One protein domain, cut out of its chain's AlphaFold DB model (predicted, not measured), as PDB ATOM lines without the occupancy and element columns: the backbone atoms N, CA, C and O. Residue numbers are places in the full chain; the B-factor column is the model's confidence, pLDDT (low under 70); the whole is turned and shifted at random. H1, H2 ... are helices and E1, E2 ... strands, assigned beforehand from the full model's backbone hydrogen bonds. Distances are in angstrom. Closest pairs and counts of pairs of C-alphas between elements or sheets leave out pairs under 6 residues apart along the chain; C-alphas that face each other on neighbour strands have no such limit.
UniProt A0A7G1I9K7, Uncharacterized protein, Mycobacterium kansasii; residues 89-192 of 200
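What this domain is: This is residues 89 to 192 of the 200 residues of an uncharacterized protein of Mycobacterium kansasii (UniProt A0A7G1I9K7). Little of this domain is regular structure: a small three-stranded sheet has two short helices over one face, H1 over edge strand E1 and H2 over edge strand E2, amid long loops. The 104 printed residues, 40 in named elements, run E1, H1, H2, E2, E3; the class is mixed, helices and strands. The mixed sheet has the order E1 E3 E2. The whole is compact, radius of gyration of the C-alphas 12.9 A, spanning 37 by 28 by 25 A.

Where its parts are: E3, residues 175 to 184, measures 24.7 A, bends by 54 degrees at residue 181 and ends at C-alpha (135.612, 127.618, 143.592). E1, residues 98 to 103, begins at C-alpha (134.574, 138.584, 162.724). E2 is residues 166 to 170, H1 119 to 126, H2 132 to 142, 15.2 A.

How they stand to each other: E3 is parallel to E1, with N 100 and O 177 2.8 A apart, and forms an antiparallel hairpin with E2, with N 167 and O 178 2.9 A apart. H1's closest C-alphas to E1 are Gln 120 and Ile 100, 6.3 A; H2's to E2 are Ala 142 and Ala 167, 5.0 A. In both helices every O i to N i+4 pair is within hydrogen-bond range.

The domain as a whole: The printed part has no cut; links E1 to H1 and H2 to E2 are long. No printed residue is under 70 in pLDDT.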
ATOM      1  N   ASP A  89     131.896 149.796 158.255       89.00
ATOM      2  CA  ASP A  89     132.995 148.901 157.917       89.00
ATOM      3  C   ASP A  89     133.115 147.821 159.006       89.00
ATOM      4  O   ASP A  89     133.042 148.120 160.199       89.00
ATOM      5  N   LEU A  90     133.270 146.559 158.598       89.56
ATOM      6  CA  LEU A  90     133.397 145.423 159.516       89.56
ATOM      7  C   LEU A  90     134.710 145.465 160.310       89.56
ATOM      8  O   LEU A  90     134.793 144.871 161.382       89.56
ATOM      9  N   PHE A  91     135.733 146.155 159.805       89.75
ATOM     10  CA  PHE A  91     137.054 146.196 160.431       89.75
ATOM     11  C   PHE A  91     137.257 147.381 161.385       89.75
ATOM     12  O   PHE A  91     138.296 147.426 162.038       89.75
ATOM     13  N   ASP A  92     136.293 148.301 161.506       87.44
ATOM     14  CA  ASP A  92     136.406 149.479 162.387       87.44
ATOM     15  C   ASP A  92     136.430 149.103 163.884       87.44
ATOM     16  O   ASP A  92     136.978 149.842 164.702       87.44
ATOM     17  N   ASN A  93     135.868 147.945 164.257       79.44
ATOM     18  CA  ASN A  93     135.824 147.459 165.638       79.44
ATOM     19  C   ASN A  93     136.826 146.312 165.859       79.44
ATOM     20  O   ASN A  93     136.602 145.176 165.440       79.44
ATOM     21  N   GLU A  94     137.921 146.570 166.579       75.19
ATOM     22  CA  GLU A  94     138.956 145.553 166.849       75.19
ATOM     23  C   GLU A  94     138.559 144.497 167.895       75.19
ATOM     24  O   GLU A  94     139.146 143.416 167.926       75.19
ATOM     25  N   ALA A  95     137.587 144.801 168.758       76.31
ATOM     26  CA  ALA A  95     137.184 143.932 169.870       76.31
ATOM     27  C   ALA A  95     136.105 142.899 169.494       76.31
ATOM     28  O   ALA A  95     135.868 141.954 170.241       76.31
ATOM     29  N   GLU A  96     135.428 143.071 168.356       87.56
ATOM     30  CA  GLU A  96     134.344 142.184 167.928       87.56
ATOM     31  C   GLU A  96     134.901 140.997 167.130       87.56
ATOM     32  O   GLU A  96     135.794 141.151 166.292       87.56
ATOM     33  N   HIS A  97     134.366 139.800 167.381       94.25
ATOM     34  CA  HIS A  97     134.644 138.628 166.555       94.25
ATOM     35  C   HIS A  97     134.148 138.852 165.124       94.25
ATOM     36  O   HIS A  97     133.064 139.401 164.923       94.25
ATOM     37  N   LEU A  98     134.914 138.394 164.133       94.56
ATOM     38  CA  LEU A  98     134.574 138.584 162.724       94.56
ATOM     39  C   LEU A  98     134.329 137.259 162.023       94.56
ATOM     40  O   LEU A  98     135.109 136.320 162.160       94.56
ATOM     41  N   VAL A  99     133.282 137.230 161.206       95.25
ATOM     42  CA  VAL A  99     133.016 136.147 160.263       95.25
ATOM     43  C   VAL A  99     133.437 136.622 158.876       95.25
ATOM     44  O   VAL A  99     132.915 137.613 158.368       95.25
ATOM     45  N   ILE A 100     134.404 135.933 158.278       95.62
ATOM     46  CA  ILE A 100     134.969 136.238 156.965       95.62
ATOM     47  C   ILE A 100     134.576 135.112 156.018       95.62
ATOM     48  O   ILE A 100     134.933 133.955 156.208       95.62
ATOM     49  N   THR A 101     133.827 135.449 154.979       93.31
ATOM     50  CA  THR A 101     133.392 134.481 153.972       93.31
ATOM     51  C   THR A 101     134.517 134.218 152.975       93.31
ATOM     52  O   THR A 101     135.062 135.168 152.406       93.31
ATOM     53  N   ILE A 102     134.827 132.946 152.741       95.00
ATOM     54  CA  ILE A 102     135.859 132.460 151.816       95.00
ATOM     55  C   ILE A 102     135.288 131.346 150.925       95.00
ATOM     56  O   ILE A 102     134.187 130.842 151.158       95.00
ATOM     57  N   CYS A 103     136.021 130.969 149.880       95.06
ATOM     58  CA  CYS A 103     135.698 129.795 149.076       95.06
ATOM     59  C   CYS A 103     136.119 128.489 149.762       95.06
ATOM     60  O   CYS A 103     137.006 128.466 150.616       95.06
ATOM     61  N   ASP A 104     135.527 127.392 149.310       95.12
ATOM     62  CA  ASP A 104     135.780 126.018 149.742       95.12
ATOM     63  C   ASP A 104     137.228 125.533 149.568       95.12
ATOM     64  O   ASP A 104     137.595 124.527 150.166       95.12
ATOM     65  N   THR A 105     138.072 126.232 148.805       95.94
ATOM     66  CA  THR A 105     139.507 125.919 148.678       95.94
ATOM     67  C   THR A 105     140.407 126.653 149.672       95.94
ATOM     68  O   THR A 105     141.612 126.398 149.703       95.94
ATOM     69  N   PHE A 106     139.857 127.593 150.453       96.31
ATOM     70  CA  PHE A 106     140.608 128.442 151.389       96.31
ATOM     71  C   PHE A 106     141.845 129.120 150.761       96.31
ATOM     72  O   PHE A 106     142.887 129.278 151.404       96.31
ATOM     73  N   ASP A 107     141.750 129.497 149.483       95.44
ATOM     74  CA  ASP A 107     142.822 130.177 148.750       95.44
ATOM     75  C   ASP A 107     142.990 131.619 149.238       95.44
ATOM     76  O   ASP A 107     142.011 132.272 149.584       95.44
ATOM     77  N   THR A 108     144.220 132.119 149.266       95.00
ATOM     78  CA  THR A 108     144.601 133.433 149.813       95.00
ATOM     79  C   THR A 108     145.418 134.268 148.832       95.00
ATOM     80  O   THR A 108     145.817 135.385 149.168       95.00
ATOM     81  N   ALA A 109     145.666 133.762 147.619       92.19
ATOM     82  CA  ALA A 109     146.527 134.425 146.652       92.19
ATOM     83  C   ALA A 109     145.894 135.730 146.128       92.19
ATOM     84  O   ALA A 109     145.066 135.731 145.216       92.19
ATOM     85  N   THR A 110     146.310 136.862 146.693       88.69
ATOM     86  CA  THR A 110     145.945 138.211 146.237       88.69
ATOM     87  C   THR A 110     147.028 138.818 145.333       88.69
ATOM     88  O   THR A 110     148.208 138.681 145.656       88.69
ATOM     89  N   PRO A 111     146.688 139.592 144.285       86.44
ATOM     90  CA  PRO A 111     145.342 139.878 143.781       86.44
ATOM     91  C   PRO A 111     144.839 138.856 142.744       86.44
ATOM     92  O   PRO A 111     143.718 138.990 142.274       86.44
ATOM     93  N   ASP A 112     145.665 137.877 142.359       86.56
ATOM     94  CA  ASP A 112     145.409 136.998 141.209       86.56
ATOM     95  C   ASP A 112     144.142 136.139 141.339       86.56
ATOM     96  O   ASP A 112     143.472 135.887 140.341       86.56
ATOM     97  N   ILE A 113     143.845 135.645 142.546       91.12
ATOM     98  CA  ILE A 113     142.699 134.763 142.826       91.12
ATOM     99  C   ILE A 113     141.702 135.476 143.737       91.12
ATOM    100  O   ILE A 113     140.494 135.424 143.516       91.12
ATOM    101  N   ILE A 114     142.207 136.155 144.766       93.62
ATOM    102  CA  ILE A 114     141.395 136.892 145.729       93.62
ATOM    103  C   ILE A 114     141.504 138.387 145.442       93.62
ATOM    104  O   ILE A 114     142.574 138.989 145.535       93.62
ATOM    105  N   GLU A 115     140.368 139.007 145.133       93.25
ATOM    106  CA  GLU A 115     140.288 140.442 144.866       93.25
ATOM    107  C   GLU A 115     140.602 141.254 146.135       93.25
ATOM    108  O   GLU A 115     140.042 140.989 147.204       93.25
ATOM    109  N   ARG A 116     141.439 142.296 146.033       93.25
ATOM    110  CA  ARG A 116     141.870 143.100 147.202       93.25
ATOM    111  C   ARG A 116     140.708 143.789 147.910       93.25
ATOM    112  O   ARG A 116     140.733 143.962 149.124       93.25
ATOM    113  N   LYS A 117     139.678 144.174 147.152       93.31
ATOM    114  CA  LYS A 117     138.472 144.822 147.689       93.31
ATOM    115  C   LYS A 117     137.459 143.838 148.282       93.31
ATOM    116  O   LYS A 117     136.476 144.287 148.869       93.31
ATOM    117  N   SER A 118     137.665 142.527 148.143       93.38
ATOM    118  CA  SER A 118     136.809 141.524 148.787       93.38
ATOM    119  C   SER A 118     136.940 141.572 150.315       93.38
ATOM    120  O   SER A 118     137.900 142.130 150.846       93.38
ATOM    121  N   LEU A 119     135.993 140.965 151.037       93.00
ATOM    122  CA  LEU A 119     136.049 140.886 152.500       93.00
ATOM    123  C   LEU A 119     137.336 140.198 152.987       93.00
ATOM    124  O   LEU A 119     137.985 140.677 153.912       93.00
ATOM    125  N   GLN A 120     137.733 139.110 152.326       95.06
ATOM    126  CA  GLN A 120     138.970 138.398 152.628       95.06
ATOM    127  C   GLN A 120     140.216 139.232 152.295       95.06
ATOM    128  O   GLN A 120     141.139 139.286 153.104       95.06
ATOM    129  N   GLY A 121     140.243 139.906 151.139       95.25
ATOM    130  CA  GLY A 121     141.353 140.783 150.754       95.25
ATOM    131  C   GLY A 121     141.546 141.944 151.735       95.25
ATOM    132  O   GLY A 121     142.666 142.220 152.157       95.25
ATOM    133  N   GLN A 122     140.448 142.556 152.186       95.06
ATOM    134  CA  GLN A 122     140.479 143.593 153.218       95.06
ATOM    135  C   GLN A 122     140.925 143.049 154.585       95.06
ATOM    136  O   GLN A 122     141.642 143.740 155.304       95.06
ATOM    137  N   ALA A 123     140.555 141.814 154.940       94.44
ATOM    138  CA  ALA A 123     141.043 141.170 156.159       94.44
ATOM    139  C   ALA A 123     142.557 140.914 156.103       94.44
ATOM    140  O   ALA A 123     143.259 141.169 157.081       94.44
ATOM    141  N   LEU A 124     143.067 140.448 154.962       95.44
ATOM    142  CA  LEU A 124     144.499 140.258 154.736       95.44
ATOM    143  C   LEU A 124     145.268 141.585 154.854       95.44
ATOM    144  O   LEU A 124     146.297 141.639 155.523       95.44
ATOM    145  N   ASP A 125     144.755 142.659 154.258       95.12
ATOM    146  CA  ASP A 125     145.364 143.990 154.336       95.12
ATOM    147  C   ASP A 125     145.345 144.538 155.773       95.12
ATOM    148  O   ASP A 125     146.394 144.807 156.354       95.12
ATOM    149  N   ARG A 126     144.161 144.631 156.393       92.81
ATOM    150  CA  ARG A 126     143.989 145.341 157.672       92.81
ATOM    151  C   ARG A 126     144.354 144.544 158.918       92.81
ATOM    152  O   ARG A 126     144.678 145.150 159.933       92.81
ATOM    153  N   ILE A 127     144.246 143.215 158.886       92.88
ATOM    154  CA  ILE A 127     144.526 142.365 160.057       92.88
ATOM    155  C   ILE A 127     145.913 141.739 159.945       92.88
ATOM    156  O   ILE A 127     146.658 141.713 160.920       92.88
ATOM    157  N   TYR A 128     146.268 141.256 158.755       93.31
ATOM    158  CA  TYR A 128     147.530 140.556 158.521       93.31
ATOM    159  C   TYR A 128     148.616 141.454 157.916       93.31
ATOM    160  O   TYR A 128     149.704 140.962 157.630       93.31
ATOM    161  N   ASN A 129     148.368 142.758 157.728       94.44
ATOM    162  CA  ASN A 129     149.317 143.702 157.120       94.44
ATOM    163  C   ASN A 129     149.841 143.220 155.751       94.44
ATOM    164  O   ASN A 129     151.032 143.324 155.460       94.44
ATOM    165  N   ASN A 130     148.959 142.645 154.927       94.88
ATOM    166  CA  ASN A 130     149.275 141.989 153.649       94.88
ATOM    167  C   ASN A 130     150.210 140.765 153.741       94.88
ATOM    168  O   ASN A 130     150.777 140.343 152.730       94.88
ATOM    169  N   ASN A 131     150.362 140.151 154.917       95.50
ATOM    170  CA  ASN A 131     151.156 138.935 155.082       95.50
ATOM    171  C   ASN A 131     150.352 137.677 154.704       95.50
ATOM    172  O   ASN A 131     149.717 137.042 155.550       95.50
ATOM    173  N   THR A 132     150.393 137.313 153.421       95.19
ATOM    174  CA  THR A 132     149.715 136.119 152.880       95.19
ATOM    175  C   THR A 132     150.232 134.826 153.499       95.19
ATOM    176  O   THR A 132     149.435 133.949 153.820       95.19
ATOM    177  N   ALA A 133     151.545 134.723 153.721       95.50
ATOM    178  CA  ALA A 133     152.164 133.541 154.310       95.50
ATOM    179  C   ALA A 133     151.647 133.279 155.730       95.50
ATOM    180  O   ALA A 133     151.376 132.134 156.083       95.50
ATOM    181  N   LYS A 134     151.448 134.340 156.524       96.12
ATOM    182  CA  LYS A 134     150.901 134.206 157.876       96.12
ATOM    183  C   LYS A 134     149.435 133.774 157.869       96.12
ATOM    184  O   LYS A 134     149.061 132.885 158.625       96.12
ATOM    185  N   LEU A 135     148.622 134.359 156.987       96.12
ATOM    186  CA  LEU A 135     147.236 133.924 156.811       96.12
ATOM    187  C   LEU A 135     147.165 132.448 156.380       96.12
ATOM    188  O   LEU A 135     146.320 131.705 156.870       96.12
ATOM    189  N   ASP A 136     148.060 132.012 155.494       96.31
ATOM    190  CA  ASP A 136     148.136 130.617 155.057       96.31
ATOM    191  C   ASP A 136     148.538 129.654 156.167       96.31
ATOM    192  O   ASP A 136     147.938 128.582 156.279       96.31
ATOM    193  N   GLU A 137     149.517 130.025 156.987       96.81
ATOM    194  CA  GLU A 137     149.922 129.255 158.162       96.81
ATOM    195  C   GLU A 137     148.742 129.081 159.128       96.81
ATOM    196  O   GLU A 137     148.406 127.954 159.497       96.81
ATOM    197  N   ASP A 138     148.066 130.180 159.470       97.06
ATOM    198  CA  ASP A 138     146.962 130.175 160.430       97.06
ATOM    199  C   ASP A 138     145.754 129.383 159.903       97.06
ATOM    200  O   ASP A 138     145.149 128.607 160.645       97.06
ATOM    201  N   LEU A 139     145.426 129.504 158.610       97.00
ATOM    202  CA  LEU A 139     144.373 128.697 157.984       97.00
ATOM    203  C   LEU A 139     144.745 127.215 157.914       97.00
ATOM    204  O   LEU A 139     143.890 126.365 158.144       97.00
ATOM    205  N   THR A 140     146.004 126.888 157.621       96.38
ATOM    206  CA  THR A 140     146.469 125.491 157.585       96.38
ATOM    207  C   THR A 140     146.388 124.859 158.971       96.38
ATOM    208  O   THR A 140     145.924 123.728 159.106       96.38
ATOM    209  N   ALA A 141     146.777 125.602 160.009       96.88
ATOM    210  CA  ALA A 141     146.633 125.167 161.392       96.88
ATOM    211  C   ALA A 141     145.156 124.986 161.780       96.88
ATOM    212  O   ALA A 141     144.802 123.966 162.371       96.88
ATOM    213  N   ALA A 142     144.287 125.929 161.404       96.62
ATOM    214  CA  ALA A 142     142.858 125.891 161.720       96.62
ATOM    215  C   ALA A 142     142.080 124.794 160.966       96.62
ATOM    216  O   ALA A 142     141.051 124.331 161.454       96.62
ATOM    217  N   LEU A 143     142.557 124.374 159.792       95.75
ATOM    218  CA  LEU A 143     141.976 123.281 159.001       95.75
ATOM    219  C   LEU A 143     142.565 121.906 159.350       95.75
ATOM    220  O   LEU A 143     142.153 120.896 158.775       95.75
ATOM    221  N   ASN A 144     143.520 121.840 160.282       95.00
ATOM    222  CA  ASN A 144     144.136 120.582 160.677       95.00
ATOM    223  C   ASN A 144     143.078 119.606 161.224       95.00
ATOM    224  O   ASN A 144     142.279 119.947 162.094       95.00
ATOM    225  N   GLY A 145     143.066 118.383 160.691       91.00
ATOM    226  CA  GLY A 145     142.098 117.344 161.040       91.00
ATOM    227  C   GLY A 145     140.808 117.360 160.213       91.00
ATOM    228  O   GLY A 145     140.042 116.399 160.289       91.00
ATOM    229  N   ILE A 146     140.578 118.382 159.382       93.75
ATOM    230  CA  ILE A 146     139.433 118.428 158.467       93.75
ATOM    231  C   ILE A 146     139.837 117.784 157.142       93.75
ATOM    232  O   ILE A 146     140.752 118.243 156.463       93.75
ATOM    233  N   GLN A 147     139.147 116.707 156.766       93.38
ATOM    234  CA  GLN A 147     139.437 115.995 155.525       93.38
ATOM    235  C   GLN A 147     138.881 116.757 154.311       93.38
ATOM    236  O   GLN A 147     137.687 117.075 154.289       93.38
ATOM    237  N   PRO A 148     139.708 117.028 153.285       95.31
ATOM    238  CA  PRO A 148     139.218 117.532 152.011       95.31
ATOM    239  C   PRO A 148     138.246 116.538 151.365       95.31
ATOM    240  O   PRO A 148     138.462 115.328 151.391       95.31
ATOM    241  N   ILE A 149     137.195 117.053 150.731       95.69
ATOM    242  CA  ILE A 149     136.199 116.255 149.995       95.69
ATOM    243  C   ILE A 149     136.565 116.050 148.524       95.69
ATOM    244  O   ILE A 149     135.895 115.303 147.815       95.69
ATOM    245  N   GLY A 150     137.609 116.723 148.041       94.44
ATOM    246  CA  GLY A 150     138.072 116.581 146.670       94.44
ATOM    247  C   GLY A 150     139.137 117.598 146.303       94.44
ATOM    248  O   GLY A 150     139.688 118.297 147.157       94.44
ATOM    249  N   THR A 151     139.411 117.688 145.006       96.00
ATOM    250  CA  THR A 151     140.348 118.651 144.435       96.00
ATOM    251  C   THR A 151     139.744 119.348 143.223       96.00
ATOM    252  O   THR A 151     138.812 118.847 142.594       96.00
ATOM    253  N   VAL A 152     140.253 120.535 142.911       95.19
ATOM    254  CA  VAL A 152     139.946 121.282 141.690       95.19
ATOM    255  C   VAL A 152     141.254 121.655 141.010       95.19
ATOM    256  O   VAL A 152     142.177 122.156 141.654       95.19
ATOM    257  N   ASN A 153     141.349 121.392 139.709       95.06
ATOM    258  CA  ASN A 153     142.541 121.720 138.944       95.06
ATOM    259  C   ASN A 153     142.528 123.209 138.580       95.06
ATOM    260  O   ASN A 153     141.868 123.620 137.631       95.06
ATOM    261  N   LYS A 154     143.236 124.018 139.366       93.56
ATOM    262  CA  LYS A 154     143.340 125.470 139.185       93.56
ATOM    263  C   LYS A 154     144.687 125.983 139.684       93.56
ATOM    264  O   LYS A 154     145.368 125.317 140.461       93.56
ATOM    265  N   LYS A 155     145.048 127.213 139.312       91.75
ATOM    266  CA  LYS A 155     146.164 127.931 139.955       91.75
ATOM    267  C   LYS A 155     145.840 128.153 141.443       91.75
ATOM    268  O   LYS A 155     144.700 128.476 141.770       91.75
ATOM    269  N   GLY A 156     146.830 128.016 142.327       93.31
ATOM    270  CA  GLY A 156     146.673 128.217 143.774       93.31
ATOM    271  C   GLY A 156     146.354 126.927 144.534       93.31
ATOM    272  O   GLY A 156     146.823 125.851 144.163       93.31
ATOM    273  N   LYS A 157     145.578 127.029 145.615       94.69
ATOM    274  CA  LYS A 157     145.218 125.877 146.457       94.69
ATOM    275  C   LYS A 157     144.159 125.021 145.766       94.69
ATOM    276  O   LYS A 157     143.120 125.536 145.374       94.69
ATOM    277  N   MET A 158     144.414 123.721 145.637       96.38
ATOM    278  CA  MET A 158     143.549 122.800 144.882       96.38
ATOM    279  C   MET A 158     142.616 121.963 145.762       96.38
ATOM    280  O   MET A 158     141.626 121.442 145.258       96.38
ATOM    281  N   LEU A 159     142.924 121.798 147.051       96.44
ATOM    282  CA  LEU A 159     142.103 121.008 147.973       96.44
ATOM    283  C   LEU A 159     140.759 121.698 148.208       96.44
ATOM    284  O   LEU A 159     140.728 122.906 148.427       96.44
ATOM    285  N   ARG A 160     139.669 120.929 148.193       95.56
ATOM    286  CA  ARG A 160     138.312 121.413 148.470       95.56
ATOM    287  C   ARG A 160     137.817 120.875 149.797       95.56
ATOM    288  O   ARG A 160     137.874 119.671 150.040       95.56
ATOM    289  N   TYR A 161     137.266 121.755 150.609       95.75
ATOM    290  CA  TYR A 161     136.613 121.435 151.869       95.75
ATOM    291  C   TYR A 161     135.088 121.527 151.707       95.75
ATOM    292  O   TYR A 161     134.608 122.183 150.783       95.75
ATOM    293  N   PRO A 162     134.289 120.879 152.568       93.25
ATOM    294  CA  PRO A 162     132.840 121.055 152.551       93.25
ATOM    295  C   PRO A 162     132.440 122.531 152.677       93.25
ATOM    296  O   PRO A 162     132.994 123.258 153.506       93.25
ATOM    297  N   VAL A 163     131.440 122.977 151.913       92.19
ATOM    298  CA  VAL A 163     130.783 124.266 152.183       92.19
ATOM    299  C   VAL A 163     130.149 124.210 153.573       92.19
ATOM    300  O   VAL A 163     129.581 123.196 153.965       92.19
ATOM    301  N   GLY A 164     130.303 125.289 154.337       91.12
ATOM    302  CA  GLY A 164     129.986 125.350 155.763       91.12
ATOM    303  C   GLY A 164     131.179 125.061 156.680       91.12
ATOM    304  O   GLY A 164     131.082 125.327 157.874       91.12
ATOM    305  N   THR A 165     132.318 124.593 156.151       95.06
ATOM    306  CA  THR A 165     133.556 124.453 156.941       95.06
ATOM    307  C   THR A 165     133.971 125.804 157.516       95.06
ATOM    308  O   THR A 165     134.033 126.800 156.791       95.06
ATOM    309  N   VAL A 166     134.291 125.829 158.810       96.88
ATOM    310  CA  VAL A 166     134.729 127.035 159.518       96.88
ATOM    311  C   VAL A 166     136.142 126.836 160.047       96.88
ATOM    312  O   VAL A 166     136.355 126.035 160.953       96.88
ATOM    313  N   ALA A 167     137.096 127.595 159.515       97.06
ATOM    314  CA  ALA A 167     138.442 127.691 160.067       97.06
ATOM    315  C   ALA A 167     138.481 128.829 161.096       97.06
ATOM    316  O   ALA A 167     138.267 129.999 160.760       97.06
ATOM    317  N   ILE A 168     138.713 128.484 162.362       97.25
ATOM    318  CA  ILE A 168     138.749 129.444 163.470       97.25
ATOM    319  C   ILE A 168     140.201 129.853 163.709       97.25
ATOM    320  O   ILE A 168     141.023 129.016 164.068       97.25
ATOM    321  N   VAL A 169     140.499 131.139 163.541       96.12
ATOM    322  CA  VAL A 169     141.812 131.713 163.848       96.12
ATOM    323  C   VAL A 169     141.698 132.621 165.065       96.12
ATOM    324  O   VAL A 169     140.927 133.587 165.080       96.12
ATOM    325  N   ASP A 170     142.486 132.311 166.087       93.31
ATOM    326  CA  ASP A 170     142.591 133.110 167.300       93.31
ATOM    327  C   ASP A 170     143.500 134.323 167.085       93.31
ATOM    328  O   ASP A 170     144.630 134.207 166.620       93.31
ATOM    329  N   GLN A 171     143.003 135.505 167.444       89.12
ATOM    330  CA  GLN A 171     143.769 136.746 167.499       89.12
ATOM    331  C   GLN A 171     143.801 137.247 168.944       89.12
ATOM    332  O   GLN A 171     142.919 136.941 169.744       89.12
ATOM    333  N   THR A 172     144.779 138.088 169.280       85.38
ATOM    334  CA  THR A 172     144.980 138.581 170.657       85.38
ATOM    335  C   THR A 172     143.726 139.210 171.278       85.38
ATOM    336  O   THR A 172     143.530 139.127 172.486       85.38
ATOM    337  N   ARG A 173     142.877 139.859 170.467       86.81
ATOM    338  CA  ARG A 173     141.690 140.604 170.931       86.81
ATOM    339  C   ARG A 173     140.353 140.062 170.428       86.81
ATOM    340  O   ARG A 173     139.318 140.525 170.893       86.81
ATOM    341  N   ARG A 174     140.356 139.125 169.476       90.81
ATOM    342  CA  ARG A 174     139.138 138.603 168.840       90.81
ATOM    343  C   ARG A 174     139.383 137.243 168.196       90.81
ATOM    344  O   ARG A 174     140.504 136.772 168.112       90.81
ATOM    345  N   LYS A 175     138.322 136.638 167.677       95.06
ATOM    346  CA  LYS A 175     138.382 135.423 166.851       95.06
ATOM    347  C   LYS A 175     137.952 135.772 165.438       95.06
ATOM    348  O   LYS A 175     137.048 136.594 165.261       95.06
ATOM    349  N   LEU A 176     138.604 135.151 164.468       96.31
ATOM    350  CA  LEU A 176     138.244 135.225 163.061       96.31
ATOM    351  C   LEU A 176     137.682 133.871 162.644       96.31
ATOM    352  O   LEU A 176     138.326 132.844 162.832       96.31
ATOM    353  N   TYR A 177     136.487 133.880 162.076       97.06
ATOM    354  CA  TYR A 177     135.811 132.694 161.572       97.06
ATOM    355  C   TYR A 177     135.831 132.752 160.051       97.06
ATOM    356  O   TYR A 177     135.048 133.490 159.454       97.06
ATOM    357  N   PHE A 178     136.732 132.005 159.419       97.12
ATOM    358  CA  PHE A 178     136.776 131.882 157.967       97.12
ATOM    359  C   PHE A 178     135.814 130.784 157.528       97.12
ATOM    360  O   PHE A 178     136.064 129.605 157.764       97.12
ATOM    361  N   VAL A 179     134.696 131.177 156.920       96.50
ATOM    362  CA  VAL A 179     133.606 130.267 156.558       96.50
ATOM    363  C   VAL A 179     133.629 130.005 155.060       96.50
ATOM    364  O   VAL A 179     133.467 130.938 154.270       96.50
ATOM    365  N   ALA A 180     133.784 128.738 154.676       95.00
ATOM    366  CA  ALA A 180     133.641 128.285 153.297       95.00
ATOM    367  C   ALA A 180     132.181 128.444 152.848       95.00
ATOM    368  O   ALA A 180     131.336 127.607 153.152       95.00
ATOM    369  N   LEU A 181     131.875 129.536 152.150       92.12
ATOM    370  CA  LEU A 181     130.511 129.898 151.750       92.12
ATOM    371  C   LEU A 181     130.221 129.577 150.278       92.12
ATOM    372  O   LEU A 181     129.069 129.403 149.881       92.12
ATOM    373  N   THR A 182     131.265 129.533 149.456       92.50
ATOM    374  CA  THR A 182     131.161 129.420 147.999       92.50
ATOM    375  C   THR A 182     132.061 128.323 147.464       92.50
ATOM    376  O   THR A 182     133.128 128.058 148.009       92.50
ATOM    377  N   TYR A 183     131.656 127.725 146.351       92.94
ATOM    378  CA  TYR A 183     132.458 126.783 145.588       92.94
ATOM    379  C   TYR A 183     133.390 127.529 144.634       92.94
ATOM    380  O   TYR A 183     132.937 128.427 143.921       92.94
ATOM    381  N   MET A 184     134.658 127.140 144.589       93.81
ATOM    382  CA  MET A 184     135.612 127.618 143.592       93.81
ATOM    383  C   MET A 184     135.641 126.685 142.376       93.81
ATOM    384  O   MET A 184     135.744 125.465 142.534       93.81
ATOM    385  N   ASP A 185     135.568 127.247 141.166       93.25
ATOM    386  CA  ASP A 185     135.758 126.494 139.920       93.25
ATOM    387  C   ASP A 185     137.215 126.511 139.411       93.25
ATOM    388  O   ASP A 185     138.097 127.170 139.967       93.25
ATOM    389  N   GLU A 186     137.477 125.746 138.350       94.31
ATOM    390  CA  GLU A 186     138.803 125.591 137.723       94.31
ATOM    391  C   GLU A 186     139.386 126.921 137.215       94.31
ATOM    392  O   GLU A 186     140.603 127.093 137.135       94.31
ATOM    393  N   ASN A 187     138.516 127.893 136.936       93.88
ATOM    394  CA  ASN A 187     138.874 129.215 136.436       93.88
ATOM    395  C   ASN A 187     138.985 130.260 137.560       93.88
ATOM    396  O   ASN A 187     139.019 131.454 137.271       93.88
ATOM    397  N   ASN A 188     139.043 129.833 138.829       93.62
ATOM    398  CA  ASN A 188     139.035 130.703 140.010       93.62
ATOM    399  C   ASN A 188     137.780 131.595 140.131       93.62
ATOM    400  O   ASN A 188     137.844 132.669 140.730       93.62
ATOM    401  N   ASN A 189     136.625 131.160 139.612       93.25
ATOM    402  CA  ASN A 189     135.363 131.848 139.885       93.25
ATOM    403  C   ASN A 189     134.658 131.235 141.095       93.25
ATOM    404  O   ASN A 189     134.398 130.029 141.147       93.25
ATOM    405  N   ALA A 190     134.278 132.096 142.036       92.06
ATOM    406  CA  ALA A 190     133.469 131.730 143.188       92.06
ATOM    407  C   ALA A 190     131.978 131.670 142.816       92.06
ATOM    408  O   ALA A 190     131.431 132.612 142.238       92.06
ATOM    409  N   ARG A 191     131.292 130.585 143.188       89.88
ATOM    410  CA  ARG A 191     129.845 130.402 142.994       89.88
ATOM    411  C   ARG A 191     129.181 129.991 144.301       89.88
ATOM    412  O   ARG A 191     129.649 129.089 144.985       89.88
ATOM    413  N   GLY A 192     128.066 130.626 144.640       82.31
ATOM    414  CA  GLY A 192     127.251 130.277 145.804       82.31
ATOM    415  C   GLY A 192     125.795 130.088 145.405       82.31
ATOM    416  O   GLY A 192     125.309 130.746 144.484       82.31
TER     417      GLY A 192